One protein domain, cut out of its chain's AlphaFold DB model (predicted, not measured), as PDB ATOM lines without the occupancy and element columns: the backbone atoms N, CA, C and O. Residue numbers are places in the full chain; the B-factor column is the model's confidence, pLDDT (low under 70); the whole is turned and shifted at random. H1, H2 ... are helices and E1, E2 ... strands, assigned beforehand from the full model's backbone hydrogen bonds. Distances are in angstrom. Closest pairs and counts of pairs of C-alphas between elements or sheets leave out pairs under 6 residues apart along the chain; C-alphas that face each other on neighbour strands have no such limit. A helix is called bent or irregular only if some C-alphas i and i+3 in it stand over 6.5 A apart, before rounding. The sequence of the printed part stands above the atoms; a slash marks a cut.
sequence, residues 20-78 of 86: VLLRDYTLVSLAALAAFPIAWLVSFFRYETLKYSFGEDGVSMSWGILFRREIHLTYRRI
ATOM      1  N   VAL A  20     122.713 106.410 110.608       83.00
ATOM      2  CA  VAL A  20     121.755 106.900 109.610       83.00
ATOM      3  C   VAL A  20     122.284 106.792 108.177       83.00
ATOM      4  O   VAL A  20     121.490 106.548 107.271       83.00
ATOM      5  N   LEU A  21     123.609 106.854 107.964       83.94
ATOM      6  CA  LEU A  21     124.188 106.748 106.620       83.94
ATOM      7  C   LEU A  21     123.917 105.383 105.974       83.94
ATOM      8  O   LEU A  21     123.686 105.323 104.769       83.94
ATOM      9  N   LEU A  22     123.905 104.290 106.748       84.44
ATOM     10  CA  LEU A  22     123.576 102.964 106.206       84.44
ATOM     11  C   LEU A  22     122.147 102.902 105.679       84.44
ATOM     12  O   LEU A  22     121.897 102.277 104.645       84.44
ATOM     13  N   ARG A  23     121.209 103.541 106.386       86.12
ATOM     14  CA  ARG A  23     119.805 103.582 105.971       86.12
ATOM     15  C   ARG A  23     119.680 104.293 104.630       86.12
ATOM     16  O   ARG A  23     119.062 103.752 103.716       86.12
ATOM     17  N   ASP A  24     120.318 105.450 104.504       87.31
ATOM     18  CA  ASP A  24     120.273 106.245 103.278       87.31
ATOM     19  C   ASP A  24     120.943 105.502 102.113       87.31
ATOM     20  O   ASP A  24     120.378 105.421 101.023       87.31
ATOM     21  N   TYR A  25     122.092 104.859 102.347       86.62
ATOM     22  CA  TYR A  25     122.756 104.024 101.338       86.62
ATOM     23  C   TYR A  25     121.902 102.837 100.904       86.62
ATOM     24  O   TYR A  25     121.870 102.509  99.719       86.62
ATOM     25  N   THR A  26     121.182 102.212 101.833       85.81
ATOM     26  CA  THR A  26     120.288 101.092 101.517       85.81
ATOM     27  C   THR A  26     119.100 101.561 100.678       85.81
ATOM     28  O   THR A  26     118.785 100.929  99.671       85.81
ATOM     29  N   LEU A  27     118.498 102.703 101.031       88.25
ATOM     30  CA  LEU A  27     117.388 103.301 100.285       88.25
ATOM     31  C   LEU A  27     117.804 103.691  98.856       88.25
ATOM     32  O   LEU A  27     117.101 103.388  97.895       88.25
ATOM     33  N   VAL A  28     118.977 104.312  98.707       86.94
ATOM     34  CA  VAL A  28     119.532 104.686  97.397       86.94
ATOM     35  C   VAL A  28     119.895 103.447  96.580       86.94
ATOM     36  O   VAL A  28     119.628 103.400  95.383       86.94
ATOM     37  N   SER A  29     120.458 102.414  97.212       84.94
ATOM     38  CA  SER A  29     120.805 101.172  96.516       84.94
ATOM     39  C   SER A  29     119.561 100.439  96.012       84.94
ATOM     40  O   SER A  29     119.601  99.887  94.916       84.94
ATOM     41  N   LEU A  30     118.447 100.462  96.758       87.44
ATOM     42  CA  LEU A  30     117.161  99.880  96.334       87.44
ATOM     43  C   LEU A  30     116.655 100.483  95.015       87.44
ATOM     44  O   LEU A  30     116.114  99.757  94.182       87.44
ATOM     45  N   ALA A  31     116.900 101.776  94.776       89.75
ATOM     46  CA  ALA A  31     116.549 102.430  93.514       89.75
ATOM     47  C   ALA A  31     117.331 101.881  92.302       89.75
ATOM     48  O   ALA A  31     116.895 102.049  91.166       89.75
ATOM     49  N   ALA A  32     118.454 101.187  92.524       83.00
ATOM     50  CA  ALA A  32     119.239 100.557  91.463       83.00
ATOM     51  C   ALA A  32     118.632  99.232  90.946       83.00
ATOM     52  O   ALA A  32     119.160  98.666  89.988       83.00
ATOM     53  N   LEU A  33     117.535  98.742  91.551       84.81
ATOM     54  CA  LEU A  33     116.746  97.565  91.152       84.81
ATOM     55  C   LEU A  33     117.593  96.324  90.812       84.81
ATOM     56  O   LEU A  33     117.971  95.572  91.703       84.81
ATOM     57  N   ALA A  34     117.917  96.098  89.535       86.56
ATOM     58  CA  ALA A  34     118.721  94.956  89.087       86.56
ATOM     59  C   ALA A  34     120.195  95.047  89.524       86.56
ATOM     60  O   ALA A  34     120.828  94.031  89.802       86.56
ATOM     61  N   ALA A  35     120.737  96.261  89.634       87.62
ATOM     62  CA  ALA A  35     122.090  96.500  90.133       87.62
ATOM     63  C   ALA A  35     122.149  96.606  91.670       87.62
ATOM     64  O   ALA A  35     123.227  96.844  92.218       87.62
ATOM     65  N   PHE A  36     121.022  96.397  92.368       87.81
ATOM     66  CA  PHE A  36     120.913  96.482  93.826       87.81
ATOM     67  C   PHE A  36     122.026  95.748  94.585       87.81
ATOM     68  O   PHE A  36     122.697  96.408  95.376       87.81
ATOM     69  N   PRO A  37     122.286  94.438  94.373       85.62
ATOM     70  CA  PRO A  37     123.243  93.722  95.217       85.62
ATOM     71  C   PRO A  37     124.665  94.269  95.063       85.62
ATOM     72  O   PRO A  37     125.409  94.344  96.037       85.62
ATOM     73  N   ILE A  38     125.028  94.719  93.860       88.56
ATOM     74  CA  ILE A  38     126.345  95.299  93.581       88.56
ATOM     75  C   ILE A  38     126.442  96.706  94.187       88.56
ATOM     76  O   ILE A  38     127.400  97.006  94.900       88.56
ATOM     77  N   ALA A  39     125.445  97.562  93.948       86.81
ATOM     78  CA  ALA A  39     125.410  98.930  94.466       86.81
ATOM     79  C   ALA A  39     125.389  98.964  96.003       86.81
ATOM     80  O   ALA A  39     126.108  99.755  96.625       86.81
ATOM     81  N   TRP A  40     124.614  98.063  96.610       88.88
ATOM     82  CA  TRP A  40     124.526  97.913  98.055       88.88
ATOM     83  C   TRP A  40     125.856  97.453  98.645       88.88
ATOM     84  O   TRP A  40     126.347  98.077  99.579       88.88
ATOM     85  N   LEU A  41     126.493  96.434  98.056       89.25
ATOM     86  CA  LEU A  41     127.773  95.918  98.536       89.25
ATOM     87  C   LEU A  41     128.883  96.982  98.479       89.25
ATOM     88  O   LEU A  41     129.620  97.164  99.449       89.25
ATOM     89  N   VAL A  42     128.977  97.738  97.379       86.44
ATOM     90  CA  VAL A  42     129.944  98.847  97.260       86.44
ATOM     91  C   VAL A  42     129.680  99.925  98.316       86.44
ATOM     92  O   VAL A  42     130.619 100.411  98.954       86.44
ATOM     93  N   SER A  43     128.413 100.283  98.538       86.62
ATOM     94  CA  SER A  43     128.029 101.288  99.536       86.62
ATOM     95  C   SER A  43     128.261 100.804 100.971       86.62
ATOM     96  O   SER A  43     128.687 101.586 101.822       86.62
ATOM     97  N   PHE A  44     128.060  99.512 101.232       87.19
ATOM     98  CA  PHE A  44     128.335  98.872 102.515       87.19
ATOM     99  C   PHE A  44     129.830  98.907 102.845       87.19
ATOM    100  O   PHE A  44     130.213  99.389 103.909       87.19
ATOM    101  N   PHE A  45     130.696  98.512 101.906       87.69
ATOM    102  CA  PHE A  45     132.145  98.615 102.105       87.69
ATOM    103  C   PHE A  45     132.607 100.060 102.298       87.69
ATOM    104  O   PHE A  45     133.503 100.326 103.103       87.69
ATOM    105  N   ARG A  46     131.993 101.012 101.584       86.69
ATOM    106  CA  ARG A  46     132.236 102.440 101.801       86.69
ATOM    107  C   ARG A  46     131.863 102.866 103.220       86.69
ATOM    108  O   ARG A  46     132.624 103.621 103.809       86.69
ATOM    109  N   TYR A  47     130.733 102.402 103.748       87.19
ATOM    110  CA  TYR A  47     130.303 102.721 105.107       87.19
ATOM    111  C   TYR A  47     131.238 102.124 106.166       87.19
ATOM    112  O   TYR A  47     131.711 102.854 107.030       87.19
ATOM    113  N   GLU A  48     131.567 100.835 106.066       86.62
ATOM    114  CA  GLU A  48     132.462 100.143 107.009       86.62
ATOM    115  C   GLU A  48     133.857 100.778 107.079       86.62
ATOM    116  O   GLU A  48     134.488 100.845 108.132       86.62
ATOM    117  N   THR A  49     134.349 101.281 105.947       87.12
ATOM    118  CA  THR A  49     135.665 101.929 105.886       87.12
ATOM    119  C   THR A  49     135.657 103.418 106.174       87.12
ATOM    120  O   THR A  49     136.735 104.006 106.244       87.12
ATOM    121  N   LEU A  50     134.483 104.033 106.332       88.75
ATOM    122  CA  LEU A  50     134.362 105.460 106.582       88.75
ATOM    123  C   LEU A  50     134.864 105.782 107.990       88.75
ATOM    124  O   LEU A  50     134.269 105.379 108.989       88.75
ATOM    125  N   LYS A  51     135.963 106.529 108.063       87.19
ATOM    126  CA  LYS A  51     136.570 106.992 109.309       87.19
ATOM    127  C   LYS A  51     136.609 108.507 109.332       87.19
ATOM    128  O   LYS A  51     137.040 109.143 108.368       87.19
ATOM    129  N   TYR A  52     136.189 109.061 110.462       87.38
ATOM    130  CA  TYR A  52     136.326 110.477 110.771       87.38
ATOM    131  C   TYR A  52     137.470 110.664 111.766       87.38
ATOM    132  O   TYR A  52     137.639 109.867 112.686       87.38
ATOM    133  N   SER A  53     138.277 111.699 111.564       84.88
ATOM    134  CA  SER A  53     139.348 112.080 112.480       84.88
ATOM    135  C   SER A  53     139.316 113.586 112.685       84.88
ATOM    136  O   SER A  53     139.445 114.354 111.732       84.88
ATOM    137  N   PHE A  54     139.120 114.003 113.932       86.75
ATOM    138  CA  PHE A  54     139.108 115.405 114.331       86.75
ATOM    139  C   PHE A  54     140.476 115.752 114.923       86.75
ATOM    140  O   PHE A  54     140.841 115.263 115.993       86.75
ATOM    141  N   GLY A  55     141.254 116.553 114.197       85.50
ATOM    142  CA  GLY A  55     142.562 117.048 114.620       85.50
ATOM    143  C   GLY A  55     142.502 118.491 115.122       85.50
ATOM    144  O   GLY A  55     141.429 119.097 115.183       85.50
ATOM    145  N   GLU A  56     143.664 119.050 115.464       84.75
ATOM    146  CA  GLU A  56     143.778 120.458 115.893       84.75
ATOM    147  C   GLU A  56     143.680 121.445 114.722       84.75
ATOM    148  O   GLU A  56     143.107 122.519 114.875       84.75
ATOM    149  N   ASP A  57     144.137 121.053 113.531       85.44
ATOM    150  CA  ASP A  57     144.134 121.923 112.347       85.44
ATOM    151  C   ASP A  57     142.893 121.751 111.454       85.44
ATOM    152  O   ASP A  57     142.619 122.570 110.568       85.44
ATOM    153  N   GLY A  58     142.119 120.684 111.658       86.62
ATOM    154  CA  GLY A  58     140.950 120.394 110.836       86.62
ATOM    155  C   GLY A  58     140.321 119.029 111.075       86.62
ATOM    156  O   GLY A  58     140.675 118.291 111.995       86.62
ATOM    157  N   VAL A  59     139.395 118.684 110.185       89.38
ATOM    158  CA  VAL A  59     138.687 117.402 110.158       89.38
ATOM    159  C   VAL A  59     139.113 116.621 108.924       89.38
ATOM    160  O   VAL A  59     139.154 117.155 107.816       89.38
ATOM    161  N   SER A  60     139.410 115.343 109.113       88.94
ATOM    162  CA  SER A  60     139.758 114.418 108.040       88.94
ATOM    163  C   SER A  60     138.706 113.323 107.935       88.94
ATOM    164  O   SER A  60     138.248 112.785 108.942       88.94
ATOM    165  N   MET A  61     138.324 112.992 106.707       90.50
ATOM    166  CA  MET A  61     137.391 111.921 106.386       90.50
ATOM    167  C   MET A  61     138.050 110.999 105.367       90.50
ATOM    168  O   MET A  61     138.443 111.451 104.292       90.50
ATOM    169  N   SER A  62     138.149 109.710 105.681       89.12
ATOM    170  CA  SER A  62     138.711 108.708 104.774       89.12
ATOM    171  C   SER A  62     137.776 107.518 104.612       89.12
ATOM    172  O   SER A  62     137.079 107.134 105.547       89.12
ATOM    173  N   TRP A  63     137.704 106.964 103.401       90.25
ATOM    174  CA  TRP A  63     136.925 105.760 103.104       90.25
ATOM    175  C   TRP A  63     137.452 105.027 101.868       90.25
ATOM    176  O   TRP A  63     138.147 105.599 101.028       90.25
ATOM    177  N   GLY A  64     137.056 103.763 101.729       81.88
ATOM    178  CA  GLY A  64     137.332 102.917 100.572       81.88
ATOM    179  C   GLY A  64     138.391 101.842 100.824       81.88
ATOM    180  O   GLY A  64     139.437 102.097 101.418       81.88
ATOM    181  N   ILE A  65     138.117 100.631 100.323       71.75
ATOM    182  CA  ILE A  65     139.052  99.489 100.328       71.75
ATOM    183  C   ILE A  65     139.859  99.455  99.022       71.75
ATOM    184  O   ILE A  65     141.085  99.468  99.070       71.75
ATOM    185  N   LEU A  66     139.179  99.455  97.863       65.75
ATOM    186  CA  LEU A  66     139.813  99.437  96.531       65.75
ATOM    187  C   LEU A  66     140.282 100.823  96.057       65.75
ATOM    188  O   LEU A  66     141.315 100.935  95.410       65.75
ATOM    189  N   PHE A  67     139.536 101.879  96.381       64.19
ATOM    190  CA  PHE A  67     139.876 103.261  96.036       64.19
ATOM    191  C   PHE A  67     139.829 104.100  97.304       64.19
ATOM    192  O   PHE A  67     138.758 104.565  97.701       64.19
ATOM    193  N   ARG A  68     140.983 104.253  97.959       80.88
ATOM    194  CA  ARG A  68     141.103 105.093  99.153       80.88
ATOM    195  C   ARG A  68     140.872 106.544  98.756       80.88
ATOM    196  O   ARG A  68     141.638 107.113  97.982       80.88
ATOM    197  N   ARG A  69     139.794 107.124  99.268       87.50
ATOM    198  CA  ARG A  69     139.527 108.556  99.194       87.50
ATOM    199  C   ARG A  69     139.757 109.150 100.564       87.50
ATOM    200  O   ARG A  69     139.239 108.642 101.554       87.50
ATOM    201  N   GLU A  70     140.516 110.229 100.588       90.19
ATOM    202  CA  GLU A  70     140.808 110.985 101.789       90.19
ATOM    203  C   GLU A  70     140.531 112.458 101.510       90.19
ATOM    204  O   GLU A  70     140.915 112.997 100.470       90.19
ATOM    205  N   ILE A  71     139.784 113.083 102.412       89.31
ATOM    206  CA  ILE A  71     139.439 114.494 102.352       89.31
ATOM    207  C   ILE A  71     139.853 115.119 103.674       89.31
ATOM    208  O   ILE A  71     139.366 114.723 104.729       89.31
ATOM    209  N   HIS A  72     140.698 116.141 103.593       89.88
ATOM    210  CA  HIS A  72     141.085 116.963 104.730       89.88
ATOM    211  C   HIS A  72     140.452 118.349 104.586       89.88
ATOM    212  O   HIS A  72     140.771 119.092 103.655       89.88
ATOM    213  N   LEU A  73     139.553 118.707 105.503       89.50
ATOM    214  CA  LEU A  73     139.058 120.072 105.654       89.50
ATOM    215  C   LEU A  73     139.790 120.749 106.807       89.50
ATOM    216  O   LEU A  73     139.554 120.453 107.975       89.50
ATOM    217  N   THR A  74     140.642 121.710 106.473       91.38
ATOM    218  CA  THR A  74     141.226 122.631 107.449       91.38
ATOM    219  C   THR A  74     140.127 123.501 108.056       91.38
ATOM    220  O   THR A  74     139.261 123.979 107.317       91.38
ATOM    221  N   TYR A  75     140.190 123.797 109.357       89.56
ATOM    222  CA  TYR A  75     139.174 124.646 110.002       89.56
ATOM    223  C   TYR A  75     139.061 126.022 109.346       89.56
ATOM    224  O   TYR A  75     137.968 126.546 109.185       89.56
ATOM    225  N   ARG A  76     140.174 126.560 108.841       88.88
ATOM    226  CA  ARG A  76     140.198 127.844 108.129       88.88
ATOM    227  C   ARG A  76     139.395 127.852 106.816       88.88
ATOM    228  O   ARG A  76     139.049 128.922 106.326       88.88
ATOM    229  N   ARG A  77     139.133 126.681 106.221       88.62
ATOM    230  CA  ARG A  77     138.313 126.532 105.003       88.62
ATOM    231  C   ARG A  77     136.827 126.366 105.308       88.62
ATOM    232  O   ARG A  77     136.010 126.544 104.409       88.62
ATOM    233  N   ILE A  78     136.485 126.012 106.543       88.50
ATOM    234  CA  ILE A  78     135.106 125.879 106.993       88.50
ATOM    235  C   ILE A  78     134.635 127.274 107.391       88.50
ATOM    236  O   ILE A  78     135.086 127.833 108.385       88.50
TER     237      ILE A  78
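What this domain is: This is residues 20 to 78 of the 86 residues of the protein "bPH_2 domain-containing protein" of Cystobacter fuscus (UniProt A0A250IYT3). The model is a helical hairpin, H1 and H2 side by side, followed end to end by a small sheet of three strands, and the end of H2 only grazes that sheet. The two parts are loosely joined, and H1 stays away from the sheet. The printed part has 59 residues with two named helices and three named strands, in the order H1 H2 E1 E2 E3. The sheet's order is E1 - E2 - E3, antiparallel throughout, and the class is mixed, helices and strands. The whole is loose, with a radius of gyration of the C-alphas of 14.1 A and spans of 44 by 22 by 15 A.

Where its parts are: Find C-alpha 20 at (121.755, 106.900, 109.610); from there H1, residues 20 to 30, runs 15.7 A. H2, residues 33 to 48, covers 22.5 A and ends at C-alpha 48, (132.462, 100.143, 107.009). It has a kink of 31 degrees near residue 40 and is irregular, with C-alphas 34 and 37 7.7 A apart. Next come E1, residues 51 to 54, 10.1 A; E2, residues 58 to 63, 17.0 A; and E3, residues 69 to 74, 16.4 A, ending at (141.226, 122.631, 107.449).

How they stand to each other: H1 and H2 touch, closest at the C-alphas of Ser 29 and Trp 40, 5.2 A, with a shallow tilt of 21 degrees, opposite ways. In H1 every O i to N i+4 pair is within hydrogen-bond range; in H2, 10 of 12 are. H2 only grazes the sheet, with its residues 45 to 48; the closest C-alphas of H2 and E2 are those of Arg 46 and Trp 63, 5.9 A. H1 is apart from E1, E2 and E3. The strands form a meander, each the antiparallel neighbour of the one before. In the hairpin E1 and E2, look at N 53 and O 60, 2.8 A; in the hairpin E2 and E3, at N 61 and O 71, 2.8 A.

The domain as a whole: The C-alphas farthest apart, those of Ala 34 and Glu 56, are 44.7 A apart. The printed part has no cut, and its four links between named elements are tight. Residues 66 to 67 are under 70 in pLDDT.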